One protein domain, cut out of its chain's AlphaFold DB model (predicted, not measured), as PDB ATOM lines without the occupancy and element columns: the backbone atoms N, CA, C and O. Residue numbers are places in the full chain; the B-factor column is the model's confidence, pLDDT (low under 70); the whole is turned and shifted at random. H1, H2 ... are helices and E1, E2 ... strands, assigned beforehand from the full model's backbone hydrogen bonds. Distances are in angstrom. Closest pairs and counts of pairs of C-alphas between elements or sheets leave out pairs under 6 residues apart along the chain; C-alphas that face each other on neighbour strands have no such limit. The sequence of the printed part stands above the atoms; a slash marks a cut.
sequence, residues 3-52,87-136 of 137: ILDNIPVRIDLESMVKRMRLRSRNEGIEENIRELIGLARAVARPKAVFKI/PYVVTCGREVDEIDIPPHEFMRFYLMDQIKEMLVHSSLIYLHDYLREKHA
ATOM      1  N   ILE A   3      45.800 103.871  14.725       98.19
ATOM      2  CA  ILE A   3      44.939 102.878  14.080       98.19
ATOM      3  C   ILE A   3      43.597 103.538  13.765       98.19
ATOM      4  O   ILE A   3      42.988 104.147  14.639       98.19
ATOM      5  N   LEU A   4      43.140 103.374  12.527       97.81
ATOM      6  CA  LEU A   4      41.799 103.719  12.069       97.81
ATOM      7  C   LEU A   4      41.029 102.413  11.869       97.81
ATOM      8  O   LEU A   4      41.322 101.654  10.946       97.81
ATOM      9  N   ASP A   5      40.067 102.128  12.738       96.12
ATOM     10  CA  ASP A   5      39.279 100.887  12.746       96.12
ATOM     11  C   ASP A   5      37.797 101.092  12.387       96.12
ATOM     12  O   ASP A   5      37.033 100.132  12.330       96.12
ATOM     13  N   ASN A   6      37.411 102.336  12.094       93.69
ATOM     14  CA  ASN A   6      36.060 102.749  11.718       93.69
ATOM     15  C   ASN A   6      36.036 103.397  10.319       93.69
ATOM     16  O   ASN A   6      35.389 104.422  10.097       93.69
ATOM     17  N   ILE A   7      36.783 102.827   9.368       97.62
ATOM     18  CA  ILE A   7      36.828 103.329   7.989       97.62
ATOM     19  C   ILE A   7      35.484 103.027   7.294       97.62
ATOM     20  O   ILE A   7      35.024 101.883   7.313       97.62
ATOM     21  N   PRO A   8      34.827 104.015   6.660       96.38
ATOM     22  CA  PRO A   8      33.554 103.789   5.987       96.38
ATOM     23  C   PRO A   8      33.728 102.933   4.728       96.38
ATOM     24  O   PRO A   8      34.566 103.213   3.870       96.38
ATOM     25  N   VAL A   9      32.864 101.932   4.566       95.81
ATOM     26  CA  VAL A   9      32.838 101.077   3.375       95.81
ATOM     27  C   VAL A   9      32.224 101.834   2.194       95.81
ATOM     28  O   VAL A   9      31.009 102.029   2.118       95.81
ATOM     29  N   ARG A  10      33.067 102.255   1.243       92.00
ATOM     30  CA  ARG A  10      32.664 102.974   0.021       92.00
ATOM     31  C   ARG A  10      33.031 102.160  -1.218       92.00
ATOM     32  O   ARG A  10      34.174 102.171  -1.665       92.00
ATOM     33  N   ILE A  11      32.052 101.438  -1.748       92.88
ATOM     34  CA  ILE A  11      32.149 100.678  -3.000       92.88
ATOM     35  C   ILE A  11      30.774 100.643  -3.656       92.88
ATOM     36  O   ILE A  11      29.788 100.465  -2.946       92.88
ATOM     37  N   ASP A  12      30.687 100.810  -4.970       92.06
ATOM     38  CA  ASP A  12      29.432 100.758  -5.727       92.06
ATOM     39  C   ASP A  12      29.625 100.071  -7.087       92.06
ATOM     40  O   ASP A  12      30.749  99.843  -7.540       92.06
ATOM     41  N   LEU A  13      28.514  99.725  -7.738       92.38
ATOM     42  CA  LEU A  13      28.534  99.022  -9.019       92.38
ATOM     43  C   LEU A  13      29.248  99.819 -10.121       92.38
ATOM     44  O   LEU A  13      29.978  99.235 -10.918       92.38
ATOM     45  N   GLU A  14      29.040 101.133 -10.191       90.62
ATOM     46  CA  GLU A  14      29.583 101.964 -11.267       90.62
ATOM     47  C   GLU A  14      31.114 102.009 -11.201       90.62
ATOM     48  O   GLU A  14      31.800 101.803 -12.208       90.62
ATOM     49  N   SER A  15      31.654 102.184  -9.993       88.56
ATOM     50  CA  SER A  15      33.090 102.146  -9.725       88.56
ATOM     51  C   SER A  15      33.715 100.791 -10.089       88.56
ATOM     52  O   SER A  15      34.783 100.761 -10.708       88.56
ATOM     53  N   MET A  16      33.021  99.681  -9.804       90.69
ATOM     54  CA  MET A  16      33.436  98.322 -10.173       90.69
ATOM     55  C   MET A  16      33.456  98.115 -11.691       90.69
ATOM     56  O   MET A  16      34.485  97.735 -12.252       90.69
ATOM     57  N   VAL A  17      32.347  98.421 -12.373       88.81
ATOM     58  CA  VAL A  17      32.201  98.275 -13.833       88.81
ATOM     59  C   VAL A  17      33.273  99.078 -14.569       88.81
ATOM     60  O   VAL A  17      33.908  98.574 -15.503       88.81
ATOM     61  N   LYS A  18      33.531 100.308 -14.108       87.62
ATOM     62  CA  LYS A  18      34.572 101.181 -14.659       87.62
ATOM     63  C   LYS A  18      35.973 100.605 -14.451       87.62
ATOM     64  O   LYS A  18      36.748 100.568 -15.409       87.62
ATOM     65  N   ARG A  19      36.307 100.143 -13.237       84.75
ATOM     66  CA  ARG A  19      37.631  99.568 -12.925       84.75
ATOM     67  C   ARG A  19      37.902  98.306 -13.735       84.75
ATOM     68  O   ARG A  19      38.975  98.179 -14.320       84.75
ATOM     69  N   MET A  20      36.908  97.431 -13.831       86.69
ATOM     70  CA  MET A  20      36.988  96.180 -14.584       86.69
ATOM     71  C   MET A  20      36.934  96.377 -16.108       86.69
ATOM     72  O   MET A  20      37.116  95.418 -16.856       86.69
ATOM     73  N   ARG A  21      36.693  97.609 -16.588       85.81
ATOM     74  CA  ARG A  21      36.561  97.950 -18.016       85.81
ATOM     75  C   ARG A  21      35.550  97.052 -18.741       85.81
ATOM     76  O   ARG A  21      35.779  96.665 -19.891       85.81
ATOM     77  N   LEU A  22      34.442  96.714 -18.078       82.31
ATOM     78  CA  LEU A  22      33.393  95.888 -18.671       82.31
ATOM     79  C   LEU A  22      32.758  96.665 -19.834       82.31
ATOM     80  O   LEU A  22      32.114  97.694 -19.643       82.31
ATOM     81  N   ARG A  23      33.028  96.210 -21.066       66.69
ATOM     82  CA  ARG A  23      32.695  96.928 -22.313       66.69
ATOM     83  C   ARG A  23      31.212  96.866 -22.685       66.69
ATOM     84  O   ARG A  23      30.762  97.665 -23.499       66.69
ATOM     85  N   SER A  24      30.465  95.927 -22.115       60.88
ATOM     86  CA  SER A  24      29.024  95.773 -22.295       60.88
ATOM     87  C   SER A  24      28.375  95.545 -20.933       60.88
ATOM     88  O   SER A  24      28.939  94.846 -20.089       60.88
ATOM     89  N   ARG A  25      27.192  96.139 -20.719       66.12
ATOM     90  CA  ARG A  25      26.343  95.864 -19.554       66.12
ATOM     91  C   ARG A  25      25.824  94.432 -19.657       66.12
ATOM     92  O   ARG A  25      24.738  94.187 -20.169       66.12
ATOM     93  N   ASN A  26      26.655  93.465 -19.283       80.38
ATOM     94  CA  ASN A  26      26.202  92.101 -19.077       80.38
ATOM     95  C   ASN A  26      25.391  92.106 -17.779       80.38
ATOM     96  O   ASN A  26      25.969  92.111 -16.693       80.38
ATOM     97  N   GLU A  27      24.065  92.144 -17.911       85.06
ATOM     98  CA  GLU A  27      23.130  92.247 -16.784       85.06
ATOM     99  C   GLU A  27      23.379  91.165 -15.727       85.06
ATOM    100  O   GLU A  27      23.352  91.461 -14.536       85.06
ATOM    101  N   GLY A  28      23.728  89.945 -16.150       88.88
ATOM    102  CA  GLY A  28      24.061  88.854 -15.237       88.88
ATOM    103  C   GLY A  28      25.324  89.124 -14.416       88.88
ATOM    104  O   GLY A  28      25.341  88.867 -13.216       88.88
ATOM    105  N   ILE A  29      26.379  89.681 -15.022       89.31
ATOM    106  CA  ILE A  29      27.603  90.053 -14.287       89.31
ATOM    107  C   ILE A  29      27.324  91.217 -13.336       89.31
ATOM    108  O   ILE A  29      27.780  91.190 -12.196       89.31
ATOM    109  N   GLU A  30      26.573  92.227 -13.779       92.12
ATOM    110  CA  GLU A  30      26.212  93.351 -12.915       92.12
ATOM    111  C   GLU A  30      25.400  92.898 -11.702       92.12
ATOM    112  O   GLU A  30      25.651  93.383 -10.602       92.12
ATOM    113  N   GLU A  31      24.480  91.949 -11.877       93.25
ATOM    114  CA  GLU A  31      23.700  91.406 -10.767       93.25
ATOM    115  C   GLU A  31      24.581  90.661  -9.765       93.25
ATOM    116  O   GLU A  31      24.529  90.943  -8.569       93.25
ATOM    117  N   ASN A  32      25.500  89.824 -10.255       94.12
ATOM    118  CA  ASN A  32      26.501  89.186  -9.400       94.12
ATOM    119  C   ASN A  32      27.335  90.222  -8.629       94.12
ATOM    120  O   ASN A  32      27.580  90.055  -7.436       94.12
ATOM    121  N   ILE A  33      27.749  91.317  -9.276       95.06
ATOM    122  CA  ILE A  33      28.484  92.392  -8.599       95.06
ATOM    123  C   ILE A  33      27.612  93.057  -7.525       95.06
ATOM    124  O   ILE A  33      28.103  93.291  -6.422       95.06
ATOM    125  N   ARG A  34      26.336  93.356  -7.806       95.75
ATOM    126  CA  ARG A  34      25.417  93.968  -6.828       95.75
ATOM    127  C   ARG A  34      25.238  93.084  -5.598       95.75
ATOM    128  O   ARG A  34      25.379  93.583  -4.481       95.75
ATOM    129  N   GLU A  35      24.976  91.797  -5.802       96.38
ATOM    130  CA  GLU A  35      24.825  90.822  -4.719       96.38
ATOM    131  C   GLU A  35      26.089  90.746  -3.858       96.38
ATOM    132  O   GLU A  35      26.026  90.916  -2.638       96.38
ATOM    133  N   LEU A  36      27.254  90.556  -4.488       97.12
ATOM    134  CA  LEU A  36      28.524  90.427  -3.772       97.12
ATOM    135  C   LEU A  36      28.918  91.729  -3.057       97.12
ATOM    136  O   LEU A  36      29.436  91.671  -1.943       97.12
ATOM    137  N   ILE A  37      28.625  92.904  -3.633       96.88
ATOM    138  CA  ILE A  37      28.781  94.196  -2.943       96.88
ATOM    139  C   ILE A  37      27.893  94.246  -1.697       96.88
ATOM    140  O   ILE A  37      28.338  94.732  -0.658       96.88
ATOM    141  N   GLY A  38      26.647  93.771  -1.791       96.75
ATOM    142  CA  GLY A  38      25.723  93.711  -0.661       96.75
ATOM    143  C   GLY A  38      26.274  92.863   0.485       96.75
ATOM    144  O   GLY A  38      26.337  93.336   1.621       96.75
ATOM    145  N   LEU A  39      26.746  91.654   0.168       96.88
ATOM    146  CA  LEU A  39      27.370  90.747   1.136       96.88
ATOM    147  C   LEU A  39      28.625  91.368   1.759       96.88
ATOM    148  O   LEU A  39      28.737  91.444   2.981       96.88
ATOM    149  N   ALA A  40      29.535  91.886   0.930       96.88
ATOM    150  CA  ALA A  40      30.772  92.501   1.395       96.88
ATOM    151  C   ALA A  40      30.508  93.718   2.291       96.88
ATOM    152  O   ALA A  40      31.126  93.841   3.342       96.88
ATOM    153  N   ARG A  41      29.553  94.589   1.943       95.75
ATOM    154  CA  ARG A  41      29.184  95.754   2.766       95.75
ATOM    155  C   ARG A  41      28.670  95.376   4.152       95.75
ATOM    156  O   ARG A  41      28.879  96.146   5.084       95.75
ATOM    157  N   ALA A  42      28.000  94.234   4.287       95.38
ATOM    158  CA  ALA A  42      27.447  93.796   5.564       95.38
ATOM    159  C   ALA A  42      28.531  93.342   6.557       95.38
ATOM    160  O   ALA A  42      28.340  93.478   7.766       95.38
ATOM    161  N   VAL A  43      29.655  92.813   6.058       96.88
ATOM    162  CA  VAL A  43      30.693  92.193   6.900       96.88
ATOM    163  C   VAL A  43      32.025  92.938   6.899       96.88
ATOM    164  O   VAL A  43      32.776  92.805   7.861       96.88
ATOM    165  N   ALA A  44      32.330  93.724   5.863       97.00
ATOM    166  CA  ALA A  44      33.621  94.387   5.718       97.00
ATOM    167  C   ALA A  44      33.912  95.312   6.904       97.00
ATOM    168  O   ALA A  44      33.118  96.186   7.255       97.00
ATOM    169  N   ARG A  45      35.100  95.140   7.489       97.25
ATOM    170  CA  ARG A  45      35.622  95.986   8.568       97.25
ATOM    171  C   ARG A  45      37.012  96.476   8.185       97.25
ATOM    172  O   ARG A  45      38.000  95.959   8.728       97.25
ATOM    173  N   PRO A  46      37.101  97.417   7.229       98.00
ATOM    174  CA  PRO A  46      38.372  97.964   6.794       98.00
ATOM    175  C   PRO A  46      39.101  98.658   7.942       98.00
ATOM    176  O   PRO A  46      38.489  99.296   8.800       98.00
ATOM    177  N   LYS A  47      40.425  98.518   7.947       98.31
ATOM    178  CA  LYS A  47      41.301  99.084   8.975       98.31
ATOM    179  C   LYS A  47      42.552  99.651   8.322       98.31
ATOM    180  O   LYS A  47      43.035  99.115   7.323       98.31
ATOM    181  N   ALA A  48      43.099 100.697   8.915       98.50
ATOM    182  CA  ALA A  48      44.405 101.223   8.566       98.50
ATOM    183  C   ALA A  48      45.241 101.442   9.823       98.50
ATOM    184  O   ALA A  48      44.716 101.746  10.890       98.50
ATOM    185  N   VAL A  49      46.552 101.311   9.691       98.38
ATOM    186  CA  VAL A  49      47.515 101.707  10.713       98.38
ATOM    187  C   VAL A  49      48.617 102.505  10.046       98.38
ATOM    188  O   VAL A  49      49.065 102.149   8.956       98.38
ATOM    189  N   PHE A  50      49.062 103.574  10.695       98.00
ATOM    190  CA  PHE A  50      50.204 104.351  10.236       98.00
ATOM    191  C   PHE A  50      51.091 104.787  11.401       98.00
ATOM    192  O   PHE A  50      50.701 104.790  12.577       98.00
ATOM    193  N   LYS A  51      52.322 105.166  11.072       97.56
ATOM    194  CA  LYS A  51      53.268 105.755  12.018       97.56
ATOM    195  C   LYS A  51      53.853 107.024  11.414       97.56
ATOM    196  O   LYS A  51      54.173 107.041  10.239       97.56
ATOM    197  N   ILE A  52      53.980 108.074  12.219       96.81
ATOM    198  CA  ILE A  52      54.762 109.260  11.855       96.81
ATOM    199  C   ILE A  52      56.224 108.898  12.097       96.81
ATOM    200  O   ILE A  52      56.587 108.573  13.232       96.81
ATOM    201  N   PRO A  87      54.655 105.821   7.005       96.62
ATOM    202  CA  PRO A  87      54.504 104.424   6.620       96.62
ATOM    203  C   PRO A  87      53.177 103.867   7.137       96.62
ATOM    204  O   PRO A  87      52.802 104.119   8.287       96.62
ATOM    205  N   TYR A  88      52.478 103.102   6.299       97.88
ATOM    206  CA  TYR A  88      51.140 102.608   6.604       97.88
ATOM    207  C   TYR A  88      50.882 101.185   6.106       97.88
ATOM    208  O   TYR A  88      51.551 100.680   5.205       97.88
ATOM    209  N   VAL A  89      49.847 100.569   6.677       98.19
ATOM    210  CA  VAL A  89      49.202  99.348   6.186       98.19
ATOM    211  C   VAL A  89      47.694  99.584   6.166       98.19
ATOM    212  O   VAL A  89      47.141 100.131   7.118       98.19
ATOM    213  N   VAL A  90      47.026  99.158   5.092       98.19
ATOM    214  CA  VAL A  90      45.570  99.254   4.914       98.19
ATOM    215  C   VAL A  90      45.020  97.883   4.533       98.19
ATOM    216  O   VAL A  90      45.635  97.161   3.750       98.19
ATOM    217  N   THR A  91      43.861  97.518   5.076       97.69
ATOM    218  CA  THR A  91      43.170  96.255   4.797       97.69
ATOM    219  C   THR A  91      41.663  96.470   4.666       97.69
ATOM    220  O   THR A  91      41.109  97.370   5.294       97.69
ATOM    221  N   CYS A  92      40.986  95.625   3.882       96.38
ATOM    222  CA  CYS A  92      39.523  95.557   3.822       96.38
ATOM    223  C   CYS A  92      38.902  94.755   4.983       96.38
ATOM    224  O   CYS A  92      37.682  94.763   5.151       96.38
ATOM    225  N   GLY A  93      39.744  94.124   5.810       94.69
ATOM    226  CA  GLY A  93      39.327  93.226   6.881       94.69
ATOM    227  C   GLY A  93      39.229  91.773   6.409       94.69
ATOM    228  O   GLY A  93      38.901  91.500   5.258       94.69
ATOM    229  N   ARG A  94      39.522  90.831   7.312       95.81
ATOM    230  CA  ARG A  94      39.426  89.383   7.042       95.81
ATOM    231  C   ARG A  94      37.977  88.903   6.944       95.81
ATOM    232  O   ARG A  94      37.708  87.825   6.446       95.81
ATOM    233  N   GLU A  95      37.051  89.697   7.470       96.50
ATOM    234  CA  GLU A  95      35.628  89.393   7.578       96.50
ATOM    235  C   GLU A  95      34.992  89.172   6.190       96.50
ATOM    236  O   GLU A  95      34.029  88.428   6.056       96.50
ATOM    237  N   VAL A  96      35.567  89.759   5.132       96.00
ATOM    238  CA  VAL A  96      35.137  89.538   3.738       96.00
ATOM    239  C   VAL A  96      35.504  88.133   3.238       96.00
ATOM    240  O   VAL A  96      34.817  87.598   2.372       96.00
ATOM    241  N   ASP A  97      36.552  87.507   3.785       94.88
ATOM    242  CA  ASP A  97      36.939  86.128   3.451       94.88
ATOM    243  C   ASP A  97      35.983  85.084   4.054       94.88
ATOM    244  O   ASP A  97      36.024  83.921   3.663       94.88
ATOM    245  N   GLU A  98      35.108  85.485   4.985       95.19
ATOM    246  CA  GLU A  98      34.090  84.613   5.587       95.19
ATOM    247  C   GLU A  98      32.847  84.458   4.687       95.19
ATOM    248  O   GLU A  98      31.955  83.665   4.993       95.19
ATOM    249  N   ILE A  99      32.775  85.192   3.567       96.19
ATOM    250  CA  ILE A  99      31.704  85.048   2.576       96.19
ATOM    251  C   ILE A  99      31.902  83.734   1.821       96.19
ATOM    252  O   ILE A  99      32.832  83.593   1.026       96.19
ATOM    253  N   ASP A 100      30.989  82.791   2.048       95.12
ATOM    254  CA  ASP A 100      31.000  81.498   1.375       95.12
ATOM    255  C   ASP A 100      30.565  81.646  -0.089       95.12
ATOM    256  O   ASP A 100      29.451  82.083  -0.396       95.12
ATOM    257  N   ILE A 101      31.471  81.298  -1.000       95.00
ATOM    258  CA  ILE A 101      31.221  81.232  -2.438       95.00
ATOM    259  C   ILE A 101      31.435  79.773  -2.849       95.00
ATOM    260  O   ILE A 101      32.523  79.236  -2.625       95.00
ATOM    261  N   PRO A 102      30.438  79.110  -3.461       94.62
ATOM    262  CA  PRO A 102      30.576  77.730  -3.896       94.62
ATOM    263  C   PRO A 102      31.835  77.513  -4.760       94.62
ATOM    264  O   PRO A 102      32.046  78.264  -5.713       94.62
ATOM    265  N   PRO A 103      32.643  76.456  -4.526       90.88
ATOM    266  CA  PRO A 103      33.942  76.248  -5.191       90.88
ATOM    267  C   PRO A 103      33.927  76.227  -6.727       90.88
ATOM    268  O   PRO A 103      34.966  76.391  -7.359       90.88
ATOM    269  N   HIS A 104      32.766  75.989  -7.337       94.12
ATOM    270  CA  HIS A 104      32.588  75.940  -8.788       94.12
ATOM    271  C   HIS A 104      32.225  77.305  -9.404       94.12
ATOM    272  O   HIS A 104      32.247  77.454 -10.627       94.12
ATOM    273  N   GLU A 105      31.922  78.321  -8.592       95.06
ATOM    274  CA  GLU A 105      31.565  79.671  -9.035       95.06
ATOM    275  C   GLU A 105      32.811  80.552  -9.234       95.06
ATOM    276  O   GLU A 105      32.958  81.623  -8.642       95.06
ATOM    277  N   PHE A 106      33.722  80.126 -10.114       94.19
ATOM    278  CA  PHE A 106      34.997  80.818 -10.368       94.19
ATOM    279  C   PHE A 106      34.839  82.310 -10.698       94.19
ATOM    280  O   PHE A 106      35.657  83.132 -10.288       94.19
ATOM    281  N   MET A 107      33.769  82.676 -11.413       93.06
ATOM    282  CA  MET A 107      33.477  84.076 -11.722       93.06
ATOM    283  C   MET A 107      33.177  84.884 -10.455       93.06
ATOM    284  O   MET A 107      33.680  85.993 -10.315       93.06
ATOM    285  N   ARG A 108      32.399  84.343  -9.512       95.69
ATOM    286  CA  ARG A 108      32.052  85.051  -8.271       95.69
ATOM    287  C   ARG A 108      33.249  85.165  -7.334       95.69
ATOM    288  O   ARG A 108      33.407  86.218  -6.726       95.69
ATOM    289  N   PHE A 109      34.146  84.177  -7.309       95.88
ATOM    290  CA  PHE A 109      35.449  84.319  -6.645       95.88
ATOM    291  C   PHE A 109      36.263  85.478  -7.217       95.88
ATOM    292  O   PHE A 109      36.696  86.353  -6.474       95.88
ATOM    293  N   TYR A 110      36.409  85.524  -8.544       94.38
ATOM    294  CA  TYR A 110      37.118  86.617  -9.204       94.38
ATOM    295  C   TYR A 110      36.484  87.983  -8.893       94.38
ATOM    296  O   TYR A 110      37.188  88.932  -8.549       94.38
ATOM    297  N   LEU A 111      35.153  88.086  -8.956       95.19
ATOM    298  CA  LEU A 111      34.431  89.314  -8.611       95.19
ATOM    299  C   LEU A 111      34.624  89.708  -7.140       95.19
ATOM    300  O   LEU A 111      34.787  90.892  -6.850       95.19
ATOM    301  N   MET A 112      34.649  88.740  -6.222       96.56
ATOM    302  CA  MET A 112      34.905  88.987  -4.804       96.56
ATOM    303  C   MET A 112      36.324  89.515  -4.565       96.56
ATOM    304  O   MET A 112      36.498  90.472  -3.813       96.56
ATOM    305  N   ASP A 113      37.335  88.984  -5.252       95.44
ATOM    306  CA  ASP A 113      38.699  89.516  -5.162       95.44
ATOM    307  C   ASP A 113      38.790  90.952  -5.697       95.44
ATOM    308  O   ASP A 113      39.435  91.807  -5.084       95.44
ATOM    309  N   GLN A 114      38.076  91.267  -6.784       95.69
ATOM    310  CA  GLN A 114      37.974  92.643  -7.285       95.69
ATOM    311  C   GLN A 114      37.273  93.580  -6.285       95.69
ATOM    312  O   GLN A 114      37.679  94.735  -6.121       95.69
ATOM    313  N   ILE A 115      36.262  93.085  -5.566       96.50
ATOM    314  CA  ILE A 115      35.595  93.824  -4.488       96.50
ATOM    315  C   ILE A 115      36.560  94.082  -3.324       96.50
ATOM    316  O   ILE A 115      36.656  95.224  -2.870       96.50
ATOM    317  N   LYS A 116      37.325  93.079  -2.875       97.00
ATOM    318  CA  LYS A 116      38.345  93.245  -1.822       97.00
ATOM    319  C   LYS A 116      39.385  94.298  -2.207       97.00
ATOM    320  O   LYS A 116      39.710  95.170  -1.400       97.00
ATOM    321  N   GLU A 117      39.858  94.271  -3.452       95.81
ATOM    322  CA  GLU A 117      40.806  95.259  -3.979       95.81
ATOM    323  C   GLU A 117      40.222  96.684  -3.955       95.81
ATOM    324  O   GLU A 117      40.896  97.644  -3.565       95.81
ATOM    325  N   MET A 118      38.946  96.833  -4.320       95.88
ATOM    326  CA  MET A 118      38.235  98.111  -4.253       95.88
ATOM    327  C   MET A 118      38.038  98.613  -2.824       95.88
ATOM    328  O   MET A 118      38.203  99.808  -2.579       95.88
ATOM    329  N   LEU A 119      37.740  97.721  -1.879       97.06
ATOM    330  CA  LEU A 119      37.613  98.059  -0.461       97.06
ATOM    331  C   LEU A 119      38.941  98.549   0.129       97.06
ATOM    332  O   LEU A 119      38.960  99.548   0.848       97.06
ATOM    333  N   VAL A 120      40.062  97.896  -0.198       97.12
ATOM    334  CA  VAL A 120      41.397  98.374   0.209       97.12
ATOM    335  C   VAL A 120      41.682  99.742  -0.409       97.12
ATOM    336  O   VAL A 120      42.151 100.643   0.283       97.12
ATOM    337  N   HIS A 121      41.361  99.927  -1.691       95.50
ATOM    338  CA  HIS A 121      41.607 101.189  -2.383       95.50
ATOM    339  C   HIS A 121      40.805 102.358  -1.796       95.50
ATOM    340  O   HIS A 121      41.373 103.421  -1.549       95.50
ATOM    341  N   SER A 122      39.511 102.178  -1.521       95.88
ATOM    342  CA  SER A 122      38.700 103.232  -0.896       95.88
ATOM    343  C   SER A 122      39.144 103.529   0.537       95.88
ATOM    344  O   SER A 122      39.164 104.691   0.943       95.88
ATOM    345  N   SER A 123      39.598 102.509   1.268       97.44
ATOM    346  CA  SER A 123      40.187 102.671   2.602       97.44
ATOM    347  C   SER A 123      41.513 103.436   2.569       97.44
ATOM    348  O   SER A 123      41.792 104.230   3.464       97.44
ATOM    349  N   LEU A 124      42.316 103.241   1.520       97.12
ATOM    350  CA  LEU A 124      43.560 103.979   1.311       97.12
ATOM    351  C   LEU A 124      43.298 105.457   1.006       97.12
ATOM    352  O   LEU A 124      43.981 106.317   1.556       97.12
ATOM    353  N   ILE A 125      42.296 105.758   0.173       96.56
ATOM    354  CA  ILE A 125      41.869 107.142  -0.083       96.56
ATOM    355  C   ILE A 125      41.443 107.804   1.230       96.56
ATOM    356  O   ILE A 125      41.921 108.889   1.541       96.56
ATOM    357  N   TYR A 126      40.626 107.116   2.035       97.69
ATOM    358  CA  TYR A 126      40.216 107.622   3.344       97.69
ATOM    359  C   TYR A 126      41.415 107.907   4.262       97.69
ATOM    360  O   TYR A 126      41.463 108.961   4.890       97.69
ATOM    361  N   LEU A 127      42.402 107.004   4.321       97.81
ATOM    362  CA  LEU A 127      43.630 107.234   5.087       97.81
ATOM    363  C   LEU A 127      44.397 108.459   4.572       97.81
ATOM    364  O   LEU A 127      44.870 109.256   5.376       97.81
ATOM    365  N   HIS A 128      44.540 108.617   3.256       96.69
ATOM    366  CA  HIS A 128      45.227 109.775   2.683       96.69
ATOM    367  C   HIS A 128      44.520 111.085   3.038       96.69
ATOM    368  O   HIS A 128      45.186 112.026   3.461       96.69
ATOM    369  N   ASP A 129      43.193 111.138   2.914       96.81
ATOM    370  CA  ASP A 129      42.408 112.319   3.282       96.81
ATOM    371  C   ASP A 129      42.549 112.622   4.783       96.81
ATOM    372  O   ASP A 129      42.849 113.754   5.159       96.81
ATOM    373  N   TYR A 130      42.477 111.592   5.634       96.81
ATOM    374  CA  TYR A 130      42.700 111.714   7.076       96.81
ATOM    375  C   TYR A 130      44.084 112.293   7.418       96.81
ATOM    376  O   TYR A 130      44.201 113.191   8.254       96.81
ATOM    377  N   LEU A 131      45.145 111.792   6.775       96.12
ATOM    378  CA  LEU A 131      46.511 112.273   6.995       96.12
ATOM    379  C   LEU A 131      46.676 113.729   6.546       96.12
ATOM    380  O   LEU A 131      47.262 114.520   7.282       96.12
ATOM    381  N   ARG A 132      46.109 114.101   5.391       94.88
ATOM    382  CA  ARG A 132      46.118 115.484   4.887       94.88
ATOM    383  C   ARG A 132      45.422 116.441   5.845       94.88
ATOM    384  O   ARG A 132      45.973 117.487   6.175       94.88
ATOM    385  N   GLU A 133      44.233 116.076   6.318       94.44
ATOM    386  CA  GLU A 133      43.450 116.904   7.240       94.44
ATOM    387  C   GLU A 133      44.146 117.070   8.596       94.44
ATOM    388  O   GLU A 133      44.174 118.168   9.150       94.44
ATOM    389  N   LYS A 134      44.730 115.993   9.134       93.56
ATOM    390  CA  LYS A 134      45.316 115.990  10.481       93.56
ATOM    391  C   LYS A 134      46.745 116.523  10.541       93.56
ATOM    392  O   LYS A 134      47.130 117.112  11.552       93.56
ATOM    393  N   HIS A 135      47.540 116.286   9.502       89.25
ATOM    394  CA  HIS A 135      48.977 116.559   9.501       89.25
ATOM    395  C   HIS A 135      49.425 117.561   8.429       89.25
ATOM    396  O   HIS A 135      50.617 117.848   8.357       89.25
ATOM    397  N   ALA A 136      48.492 118.118   7.642       77.69
ATOM    398  CA  ALA A 136      48.753 119.123   6.606       77.69
ATOM    399  C   ALA A 136      49.868 118.725   5.612       77.69
ATOM    400  O   ALA A 136      50.607 119.581   5.125       77.69
TER     401      ALA A 136
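This is residues 3 to 52 and 87 to 136 of the 137 residues of an uncharacterized protein of Dehalococcoidales bacterium (UniProt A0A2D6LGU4). One long helix, H4, makes the long axis; a small antiparallel two-strand sheet, E1 and E2, packs along its residues 116 to 131, and H2 crosses its residues 108 to 115 steeply. H1 lies across H2, short H3 sits by the end of H2, and residues 3 to 4 pair with E1 as a short extra rung. The 100 printed residues hold, in order, H1 H2 E1 E2 H3 H4, mostly helix. The whole is only just compact, close to loose, with a radius of gyration of the C-alphas of 14.8 A, and elongated, spanning 45 by 28 by 19 A.

Start at C-alpha 3, (44.939, 102.878, 14.080). H1 is residues 13 to 19; H2, residues 27 to 43, runs 24.9 A from C-alpha 27 at (23.130, 92.247, -16.784). Next find E1, residues 47 to 50, E2, residues 88 to 91, and H3, residues 94 to 98. H4, residues 106 to 135, runs 43.2 A to C-alpha 135 at (48.977, 116.559, 9.501).

Begin at the hub, H2. It touches H4 at a steep tilt of 53 degrees, the same way, C-alphas 36 and 112 closest at 6.6 A. With residues 30 to 37 alone it touches H1, about perpendicular at 74 degrees, C-alphas 13 and 34 closest at 6.3 A. H2 and H3 only just touch, with 3 pairs of C-alphas within 8 A; the closest are 43 and 95, 5.7 A. Between antiparallel E1 and E2, N 49 and O 89 are 2.9 A apart, within hydrogen-bond range. The closest C-alphas of E2 and H4, 91 and 120, are 5.4 A apart. Every O i to N i+4 pair is within range in H1, H2 and H4; H3 has 0 of 1, but 2 of 2 O i to N i+3 pairs.

C-alphas 104 and 136 are farthest apart, 48.6 A. Residues 53 to 86 are not printed; C-alphas 52 and 87 are 7.1 A apart across this cut. Of the links printed whole, none is long. Confidence is under 70 at residues 23 to 25.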